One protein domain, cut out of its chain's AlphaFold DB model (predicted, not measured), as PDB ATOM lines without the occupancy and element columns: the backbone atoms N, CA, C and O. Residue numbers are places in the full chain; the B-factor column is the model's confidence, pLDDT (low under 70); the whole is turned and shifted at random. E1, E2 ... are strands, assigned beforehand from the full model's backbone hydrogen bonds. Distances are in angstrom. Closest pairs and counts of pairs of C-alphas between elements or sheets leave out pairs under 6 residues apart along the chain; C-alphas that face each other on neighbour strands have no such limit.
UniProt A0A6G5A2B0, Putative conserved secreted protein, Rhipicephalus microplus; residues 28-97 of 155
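What this domain is: This is residues 28 to 97 of the 155 residues of the protein "Putative conserved secreted protein" of Rhipicephalus microplus (UniProt A0A6G5A2B0). Two small three-stranded sheets stand end to end as a loose rod, E1, E2 and E3 making one half and E4, E5 and E6 the other, with the turn after E2 and the turn after E4 at the far tips. A long loop, residues 34 to 46, joins E1 to E2. The printed part has 70 residues, no named helix and six strands; it is all strand. Each sheet is antiparallel, in the orders E1 - E2 - E3 and E4 - E5 - E6. The radius of gyration of the C-alphas is 14.9 A, and the spans are 49 by 21 by 18 A.

How they stand to each other: E1, residues 30 to 33, and E2, residues 47 to 53, form an antiparallel hairpin at 140 degrees, with N 32 and O 51 3.0 A apart, within hydrogen-bond range. E3, residues 60 to 66, is antiparallel to E2 at 149 degrees, with N 50 and O 63 at 2.8 A; E1 E2 E3 is a meander, each strand the antiparallel neighbour of the one before. E4, residues 72 to 78, and E5, residues 81 to 89, are antiparallel at 138 degrees, with N 73 and O 86 at 2.8 A. E5 bends by 52 degrees at residue 85. Its pairing is staggered: residues 81 to 87 with E4, and 87 to 89 with E6, residues 92 to 94, where N 89 and O 92 are 2.8 A apart; E4 E5 E6 is a second meander. E3 and E4 are apart; the closest C-alphas of E2 and E6, Thr 47 and Val 92, are 7.4 A apart.

Where its parts are: E1 begins at C-alpha 30 (97.205, 82.860, 97.079). E2 and E3 are each 18.8 A long, E4 18.9 A and E5 22.9 A. E6 ends at C-alpha 94 (96.470, 62.681, 116.834).

The domain as a whole: The C-alphas farthest apart, of His 56 and Leu 80, are 50.8 A apart. The printed part has no cut, and the link E1 to E2 is long. Mean pLDDT of the printed part is 70.9; 30 residues are under 70, among them 34 to 44 and 76 to 83.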
ATOM      1  N   GLN A  28     100.021  80.953  91.222       50.19
ATOM      2  CA  GLN A  28     100.121  81.058  92.666       50.19
ATOM      3  C   GLN A  28      98.716  81.356  93.173       50.19
ATOM      4  O   GLN A  28      98.290  82.503  93.272       50.19
ATOM      5  N   TRP A  29      97.972  80.294  93.459       60.53
ATOM      6  CA  TRP A  29      96.750  80.369  94.228       60.53
ATOM      7  C   TRP A  29      97.126  80.909  95.607       60.53
ATOM      8  O   TRP A  29      97.639  80.174  96.457       60.53
ATOM      9  N   HIS A  30      96.941  82.211  95.807       62.47
ATOM     10  CA  HIS A  30      97.205  82.860  97.079       62.47
ATOM     11  C   HIS A  30      96.152  82.354  98.063       62.47
ATOM     12  O   HIS A  30      94.994  82.763  98.030       62.47
ATOM     13  N   CYS A  31      96.549  81.378  98.878       70.50
ATOM     14  CA  CYS A  31      95.714  80.802  99.916       70.50
ATOM     15  C   CYS A  31      95.679  81.766 101.098       70.50
ATOM     16  O   CYS A  31      96.583  81.759 101.936       70.50
ATOM     17  N   HIS A  32      94.647  82.604 101.168       72.62
ATOM     18  CA  HIS A  32      94.464  83.461 102.329       72.62
ATOM     19  C   HIS A  32      93.764  82.660 103.425       72.62
ATOM     20  O   HIS A  32      92.627  82.202 103.269       72.62
ATOM     21  N   ARG A  33      94.454  82.463 104.551       71.38
ATOM     22  CA  ARG A  33      93.857  81.836 105.731       71.38
ATOM     23  C   ARG A  33      92.796  82.788 106.283       71.38
ATOM     24  O   ARG A  33      93.102  83.944 106.563       71.38
ATOM     25  N   LEU A  34      91.557  82.320 106.428       67.44
ATOM     26  CA  LEU A  34      90.462  83.158 106.943       67.44
ATOM     27  C   LEU A  34      90.600  83.447 108.445       67.44
ATOM     28  O   LEU A  34      90.045  84.422 108.940       67.44
ATOM     29  N   ILE A  35      91.346  82.607 109.169       63.56
ATOM     30  CA  ILE A  35      91.540  82.724 110.615       63.56
ATOM     31  C   ILE A  35      93.045  82.807 110.911       63.56
ATOM     32  O   ILE A  35      93.749  81.813 110.707       63.56
ATOM     33  N   PRO A  36      93.560  83.955 111.384       62.91
ATOM     34  CA  PRO A  36      94.972  84.101 111.707       62.91
ATOM     35  C   PRO A  36      95.375  83.189 112.872       62.91
ATOM     36  O   PRO A  36      94.648  83.047 113.857       62.91
ATOM     37  N   LEU A  37      96.576  82.608 112.765       58.53
ATOM     38  CA  LEU A  37      97.174  81.700 113.756       58.53
ATOM     39  C   LEU A  37      97.124  82.261 115.187       58.53
ATOM     40  O   LEU A  37      96.911  81.512 116.141       58.53
ATOM     41  N   SER A  38      97.247  83.583 115.318       54.31
ATOM     42  CA  SER A  38      97.238  84.338 116.572       54.31
ATOM     43  C   SER A  38      95.949  84.163 117.384       54.31
ATOM     44  O   SER A  38      95.998  84.170 118.610       54.31
ATOM     45  N   VAL A  39      94.803  83.968 116.719       54.31
ATOM     46  CA  VAL A  39      93.488  83.800 117.371       54.31
ATOM     47  C   VAL A  39      93.254  82.339 117.776       54.31
ATOM     48  O   VAL A  39      92.572  82.055 118.756       54.31
ATOM     49  N   THR A  40      93.878  81.391 117.074       52.50
ATOM     50  CA  THR A  40      93.749  79.945 117.330       52.50
ATOM     51  C   THR A  40      94.742  79.390 118.360       52.50
ATOM     52  O   THR A  40      94.815  78.176 118.538       52.50
ATOM     53  N   SER A  41      95.506  80.240 119.058       50.91
ATOM     54  CA  SER A  41      96.639  79.825 119.911       50.91
ATOM     55  C   SER A  41      96.270  78.868 121.056       50.91
ATOM     56  O   SER A  41      97.116  78.120 121.541       50.91
ATOM     57  N   VAL A  42      95.000  78.839 121.469       53.94
ATOM     58  CA  VAL A  42      94.527  77.968 122.555       53.94
ATOM     59  C   VAL A  42      94.283  76.529 122.074       53.94
ATOM     60  O   VAL A  42      94.370  75.608 122.884       53.94
ATOM     61  N   ALA A  43      94.027  76.312 120.780       61.28
ATOM     62  CA  ALA A  43      93.944  75.001 120.132       61.28
ATOM     63  C   ALA A  43      93.934  75.201 118.608       61.28
ATOM     64  O   ALA A  43      92.886  75.523 118.043       61.28
ATOM     65  N   THR A  44      95.074  75.026 117.928       64.62
ATOM     66  CA  THR A  44      95.063  75.131 116.463       64.62
ATOM     67  C   THR A  44      94.302  73.938 115.872       64.62
ATOM     68  O   THR A  44      94.600  72.784 116.210       64.62
ATOM     69  N   PRO A  45      93.272  74.173 115.042       75.69
ATOM     70  CA  PRO A  45      92.643  73.093 114.308       75.69
ATOM     71  C   PRO A  45      93.624  72.601 113.239       75.69
ATOM     72  O   PRO A  45      94.263  73.393 112.554       75.69
ATOM     73  N   CYS A  46      93.723  71.284 113.065       80.62
ATOM     74  CA  CYS A  46      94.587  70.687 112.042       80.62
ATOM     75  C   CYS A  46      94.056  70.877 110.610       80.62
ATOM     76  O   CYS A  46      94.689  70.462 109.642       80.62
ATOM     77  N   THR A  47      92.886  71.492 110.477       82.38
ATOM     78  CA  THR A  47      92.268  71.913 109.226       82.38
ATOM     79  C   THR A  47      91.884  73.378 109.327       82.38
ATOM     80  O   THR A  47      91.437  73.842 110.376       82.38
ATOM     81  N   PHE A  48      92.031  74.110 108.230       78.94
ATOM     82  CA  PHE A  48      91.600  75.496 108.156       78.94
ATOM     83  C   PHE A  48      90.959  75.797 106.801       78.94
ATOM     84  O   PHE A  48      91.386  75.261 105.772       78.94
ATOM     85  N   PRO A  49      89.935  76.666 106.776       80.81
ATOM     86  CA  PRO A  49      89.377  77.144 105.530       80.81
ATOM     87  C   PRO A  49      90.338  78.164 104.906       80.81
ATOM     88  O   PRO A  49      90.856  79.076 105.559       80.81
ATOM     89  N   CYS A  50      90.591  77.969 103.623       79.06
ATOM     90  CA  CYS A  50      91.495  78.739 102.798       79.06
ATOM     91  C   CYS A  50      90.695  79.352 101.651       79.06
ATOM     92  O   CYS A  50      90.031  78.636 100.899       79.06
ATOM     93  N   LEU A  51      90.770  80.675 101.520       79.31
ATOM     94  CA  LEU A  51      90.201  81.381 100.384       79.31
ATOM     95  C   LEU A  51      91.207  81.346  99.234       79.31
ATOM     96  O   LEU A  51      92.329  81.833  99.379       79.31
ATOM     97  N   LEU A  52      90.808  80.765  98.106       76.31
ATOM     98  CA  LEU A  52      91.573  80.825  96.868       76.31
ATOM     99  C   LEU A  52      91.139  82.053  96.077       76.31
ATOM    100  O   LEU A  52      90.004  82.113  95.601       76.31
ATOM    101  N   LEU A  53      92.056  83.005  95.915       71.12
ATOM    102  CA  LEU A  53      91.872  84.117  94.990       71.12
ATOM    103  C   LEU A  53      92.526  83.762  93.652       71.12
ATOM    104  O   LEU A  53      93.748  83.633  93.566       71.12
ATOM    105  N   SER A  54      91.709  83.579  92.612       67.44
ATOM    106  CA  SER A  54      92.196  83.505  91.233       67.44
ATOM    107  C   SER A  54      92.388  84.918  90.689       67.44
ATOM    108  O   SER A  54      91.437  85.700  90.662       67.44
ATOM    109  N   SER A  55      93.597  85.243  90.228       64.44
ATOM    110  CA  SER A  55      93.908  86.548  89.624       64.44
ATOM    111  C   SER A  55      93.238  86.765  88.265       64.44
ATOM    112  O   SER A  55      93.123  87.902  87.824       64.44
ATOM    113  N   HIS A  56      92.794  85.694  87.598       60.88
ATOM    114  CA  HIS A  56      92.380  85.752  86.192       60.88
ATOM    115  C   HIS A  56      90.867  85.693  85.954       60.88
ATOM    116  O   HIS A  56      90.434  86.056  84.867       60.88
ATOM    117  N   TYR A  57      90.061  85.262  86.931       63.59
ATOM    118  CA  TYR A  57      88.640  84.961  86.677       63.59
ATOM    119  C   TYR A  57      87.654  85.504  87.715       63.59
ATOM    120  O   TYR A  57      86.468  85.199  87.630       63.59
ATOM    121  N   GLY A  58      88.106  86.261  88.725       62.59
ATOM    122  CA  GLY A  58      87.220  86.777  89.785       62.59
ATOM    123  C   GLY A  58      86.511  85.686  90.604       62.59
ATOM    124  O   GLY A  58      85.683  85.986  91.457       62.59
ATOM    125  N   GLN A  59      86.832  84.412  90.368       63.78
ATOM    126  CA  GLN A  59      86.285  83.288  91.103       63.78
ATOM    127  C   GLN A  59      87.007  83.166  92.440       63.78
ATOM    128  O   GLN A  59      88.242  83.146  92.517       63.78
ATOM    129  N   HIS A  60      86.212  83.109  93.500       71.56
ATOM    130  CA  HIS A  60      86.669  82.887  94.860       71.56
ATOM    131  C   HIS A  60      86.086  81.559  95.320       71.56
ATOM    132  O   HIS A  60      84.871  81.402  95.404       71.56
ATOM    133  N   SER A  61      86.951  80.588  95.591       73.88
ATOM    134  CA  SER A  61      86.534  79.290  96.120       73.88
ATOM    135  C   SER A  61      87.137  79.086  97.497       73.88
ATOM    136  O   SER A  61      88.333  79.318  97.694       73.88
ATOM    137  N   ILE A  62      86.325  78.624  98.442       78.81
ATOM    138  CA  ILE A  62      86.798  78.222  99.763       78.81
ATOM    139  C   ILE A  62      87.149  76.740  99.690       78.81
ATOM    140  O   ILE A  62      86.287  75.909  99.412       78.81
ATOM    141  N   ILE A  63      88.408  76.411  99.956       81.50
ATOM    142  CA  ILE A  63      88.852  75.027 100.130       81.50
ATOM    143  C   ILE A  63      89.278  74.806 101.574       81.50
ATOM    144  O   ILE A  63      89.753  75.720 102.245       81.50
ATOM    145  N   VAL A  64      89.153  73.579 102.061       82.06
ATOM    146  CA  VAL A  64      89.731  73.201 103.352       82.06
ATOM    147  C   VAL A  64      91.143  72.693 103.100       82.06
ATOM    148  O   VAL A  64      91.340  71.769 102.313       82.06
ATOM    149  N   ARG A  65      92.131  73.304 103.752       81.12
ATOM    150  CA  ARG A  65      93.515  72.822 103.752       81.12
ATOM    151  C   ARG A  65      93.882  72.245 105.107       81.12
ATOM    152  O   ARG A  65      93.281  72.569 106.131       81.12
ATOM    153  N   HIS A  66      94.875  71.371 105.085       82.94
ATOM    154  CA  HIS A  66      95.451  70.786 106.282       82.94
ATOM    155  C   HIS A  66      96.623  71.630 106.767       82.94
ATOM    156  O   HIS A  66      97.396  72.170 105.975       82.94
ATOM    157  N   GLU A  67      96.731  71.735 108.083       80.38
ATOM    158  CA  GLU A  67      97.903  72.275 108.748       80.38
ATOM    159  C   GLU A  67      99.100  71.339 108.534       80.38
ATOM    160  O   GLU A  67      98.922  70.135 108.327       80.38
ATOM    161  N   ALA A  68     100.318  71.879 108.606       80.12
ATOM    162  CA  ALA A  68     101.524  71.071 108.497       80.12
ATOM    163  C   ALA A  68     101.550  69.960 109.560       80.12
ATOM    164  O   ALA A  68     101.128  70.152 110.708       80.12
ATOM    165  N   ASP A  69     102.073  68.796 109.179       81.25
ATOM    166  CA  ASP A  69     102.282  67.711 110.127       81.25
ATOM    167  C   ASP A  69     103.234  68.174 111.239       81.25
ATOM    168  O   ASP A  69     104.289  68.756 110.989       81.25
ATOM    169  N   GLY A  70     102.853  67.917 112.490       74.94
ATOM    170  CA  GLY A  70     103.601  68.343 113.670       74.94
ATOM    171  C   GLY A  70     103.092  69.617 114.348       74.94
ATOM    172  O   GLY A  70     103.528  69.871 115.473       74.94
ATOM    173  N   THR A  71     102.157  70.367 113.748       81.25
ATOM    174  CA  THR A  71     101.583  71.568 114.387       81.25
ATOM    175  C   THR A  71     100.909  71.215 115.721       81.25
ATOM    176  O   THR A  71     100.171  70.223 115.779       81.25
ATOM    177  N   PRO A  72     101.161  71.976 116.806       78.44
ATOM    178  CA  PRO A  72     100.609  71.683 118.124       78.44
ATOM    179  C   PRO A  72      99.099  71.934 118.174       78.44
ATOM    180  O   PRO A  72      98.618  73.040 117.929       78.44
ATOM    181  N   CYS A  73      98.347  70.910 118.558       79.50
ATOM    182  CA  CYS A  73      96.894  70.929 118.680       79.50
ATOM    183  C   CYS A  73      96.466  70.389 120.051       79.50
ATOM    184  O   CYS A  73      97.211  69.655 120.703       79.50
ATOM    185  N   ARG A  74      95.267  70.751 120.524       77.00
ATOM    186  CA  ARG A  74      94.743  70.282 121.818       77.00
ATOM    187  C   ARG A  74      93.526  69.395 121.635       77.00
ATOM    188  O   ARG A  74      92.648  69.675 120.826       77.00
ATOM    189  N   VAL A  75      93.462  68.348 122.442       74.25
ATOM    190  CA  VAL A  75      92.444  67.298 122.367       74.25
ATOM    191  C   VAL A  75      91.886  67.067 123.761       74.25
ATOM    192  O   VAL A  75      92.633  66.912 124.731       74.25
ATOM    193  N   LYS A  76      90.553  67.073 123.870       69.81
ATOM    194  CA  LYS A  76      89.867  66.738 125.119       69.81
ATOM    195  C   LYS A  76      89.904  65.228 125.300       69.81
ATOM    196  O   LYS A  76      89.344  64.490 124.497       69.81
ATOM    197  N   LYS A  77      90.553  64.771 126.368       65.62
ATOM    198  CA  LYS A  77      90.662  63.344 126.697       65.62
ATOM    199  C   LYS A  77      89.415  62.802 127.410       65.62
ATOM    200  O   LYS A  77      89.195  61.596 127.418       65.62
ATOM    201  N   SER A  78      88.618  63.673 128.030       60.84
ATOM    202  CA  SER A  78      87.422  63.313 128.801       60.84
ATOM    203  C   SER A  78      86.431  64.485 128.842       60.84
ATOM    204  O   SER A  78      86.880  65.634 128.841       60.84
ATOM    205  N   PRO A  79      85.107  64.240 128.931       61.12
ATOM    206  CA  PRO A  79      84.098  65.289 129.124       61.12
ATOM    207  C   PRO A  79      84.317  66.150 130.384       61.12
ATOM    208  O   PRO A  79      83.811  67.265 130.440       61.12
ATOM    209  N   LEU A  80      85.105  65.670 131.357       61.88
ATOM    210  CA  LEU A  80      85.453  66.374 132.603       61.88
ATOM    211  C   LEU A  80      86.955  66.696 132.756       61.88
ATOM    212  O   LEU A  80      87.365  67.145 133.821       61.88
ATOM    213  N   GLY A  81      87.801  66.428 131.752       57.78
ATOM    214  CA  GLY A  81      89.258  66.354 131.946       57.78
ATOM    215  C   GLY A  81      90.105  67.258 131.050       57.78
ATOM    216  O   GLY A  81      89.758  67.506 129.898       57.78
ATOM    217  N   GLU A  82      91.235  67.681 131.627       61.91
ATOM    218  CA  GLU A  82      92.303  68.543 131.102       61.91
ATOM    219  C   GLU A  82      92.608  68.375 129.605       61.91
ATOM    220  O   GLU A  82      92.624  67.271 129.050       61.91
ATOM    221  N   TYR A  83      92.898  69.504 128.952       69.38
ATOM    222  CA  TYR A  83      93.368  69.530 127.571       69.38
ATOM    223  C   TYR A  83      94.760  68.905 127.490       69.38
ATOM    224  O   TYR A  83      95.696  69.385 128.125       69.38
ATOM    225  N   GLN A  84      94.909  67.859 126.676       71.94
ATOM    226  CA  GLN A  84      96.215  67.283 126.382       71.94
ATOM    227  C   GLN A  84      96.781  67.919 125.110       71.94
ATOM    228  O   GLN A  84      96.077  68.043 124.103       71.94
ATOM    229  N   GLU A  85      98.048  68.325 125.164       75.75
ATOM    230  CA  GLU A  85      98.789  68.811 124.002       75.75
ATOM    231  C   GLU A  85      99.190  67.647 123.091       75.75
ATOM    232  O   GLU A  85      99.590  66.571 123.544       75.75
ATOM    233  N   SER A  86      99.024  67.858 121.794       81.06
ATOM    234  CA  SER A  86      99.094  66.836 120.763       81.06
ATOM    235  C   SER A  86      99.566  67.427 119.440       81.06
ATOM    236  O   SER A  86      99.841  68.623 119.364       81.06
ATOM    237  N   LYS A  87      99.690  66.608 118.389       83.50
ATOM    238  CA  LYS A  87     100.200  67.063 117.088       83.50
ATOM    239  C   LYS A  87      99.254  66.734 115.940       83.50
ATOM    240  O   LYS A  87      98.623  65.675 115.925       83.50
ATOM    241  N   CYS A  88      99.193  67.639 114.972       83.12
ATOM    242  CA  CYS A  88      98.499  67.415 113.715       83.12
ATOM    243  C   CYS A  88      99.227  66.370 112.875       83.12
ATOM    244  O   CYS A  88     100.452  66.396 112.759       83.12
ATOM    245  N   ARG A  89      98.459  65.454 112.291       82.62
ATOM    246  CA  ARG A  89      98.931  64.511 111.284       82.62
ATOM    247  C   ARG A  89      97.817  64.244 110.281       82.62
ATOM    248  O   ARG A  89      96.727  63.838 110.690       82.62
ATOM    249  N   ASN A  90      98.074  64.479 108.996       81.25
ATOM    250  CA  ASN A  90      97.082  64.355 107.918       81.25
ATOM    251  C   ASN A  90      95.782  65.127 108.211       81.25
ATOM    252  O   ASN A  90      94.682  64.609 108.030       81.25
ATOM    253  N   GLY A  91      95.888  66.341 108.753       76.50
ATOM    254  CA  GLY A  91      94.711  67.155 109.053       76.50
ATOM    255  C   GLY A  91      93.913  66.757 110.298       76.50
ATOM    256  O   GLY A  91      92.879  67.367 110.569       76.50
ATOM    257  N   VAL A  92      94.383  65.781 111.080       79.88
ATOM    258  CA  VAL A  92      93.734  65.320 112.316       79.88
ATOM    259  C   VAL A  92      94.667  65.516 113.505       79.88
ATOM    260  O   VAL A  92      95.863  65.248 113.419       79.88
ATOM    261  N   CYS A  93      94.121  65.955 114.639       80.94
ATOM    262  CA  CYS A  93      94.880  66.053 115.883       80.94
ATOM    263  C   CYS A  93      95.036  64.655 116.499       80.94
ATOM    264  O   CYS A  93      94.092  64.121 117.084       80.94
ATOM    265  N   GLN A  94      96.206  64.033 116.336       79.50
ATOM    266  CA  GLN A  94      96.470  62.681 116.834       79.50
ATOM    267  C   GLN A  94      97.120  62.737 118.211       79.50
ATOM    268  O   GLN A  94      98.159  63.383 118.358       79.50
ATOM    269  N   LEU A  95      96.548  62.027 119.196       73.31
ATOM    270  CA  LEU A  95      97.182  61.796 120.503       73.31
ATOM    271  C   LEU A  95      98.526  61.093 120.317       73.31
ATOM    272  O   LEU A  95      98.577  60.005 119.742       73.31
ATOM    273  N   LEU A  96      99.597  61.683 120.859       65.31
ATOM    274  CA  LEU A  96     100.907  61.039 120.929       65.31
ATOM    275  C   LEU A  96     100.834  59.851 121.907       65.31
ATOM    276  O   LEU A  96     100.984  59.980 123.117       65.31
ATOM    277  N   ASP A  97     100.508  58.699 121.337       59.53
ATOM    278  CA  ASP A  97     100.667  57.341 121.841       59.53
ATOM    279  C   ASP A  97     100.265  57.092 123.315       59.53
ATOM    280  O   ASP A  97     101.065  57.043 124.256       59.53
TER     281      ASP A  97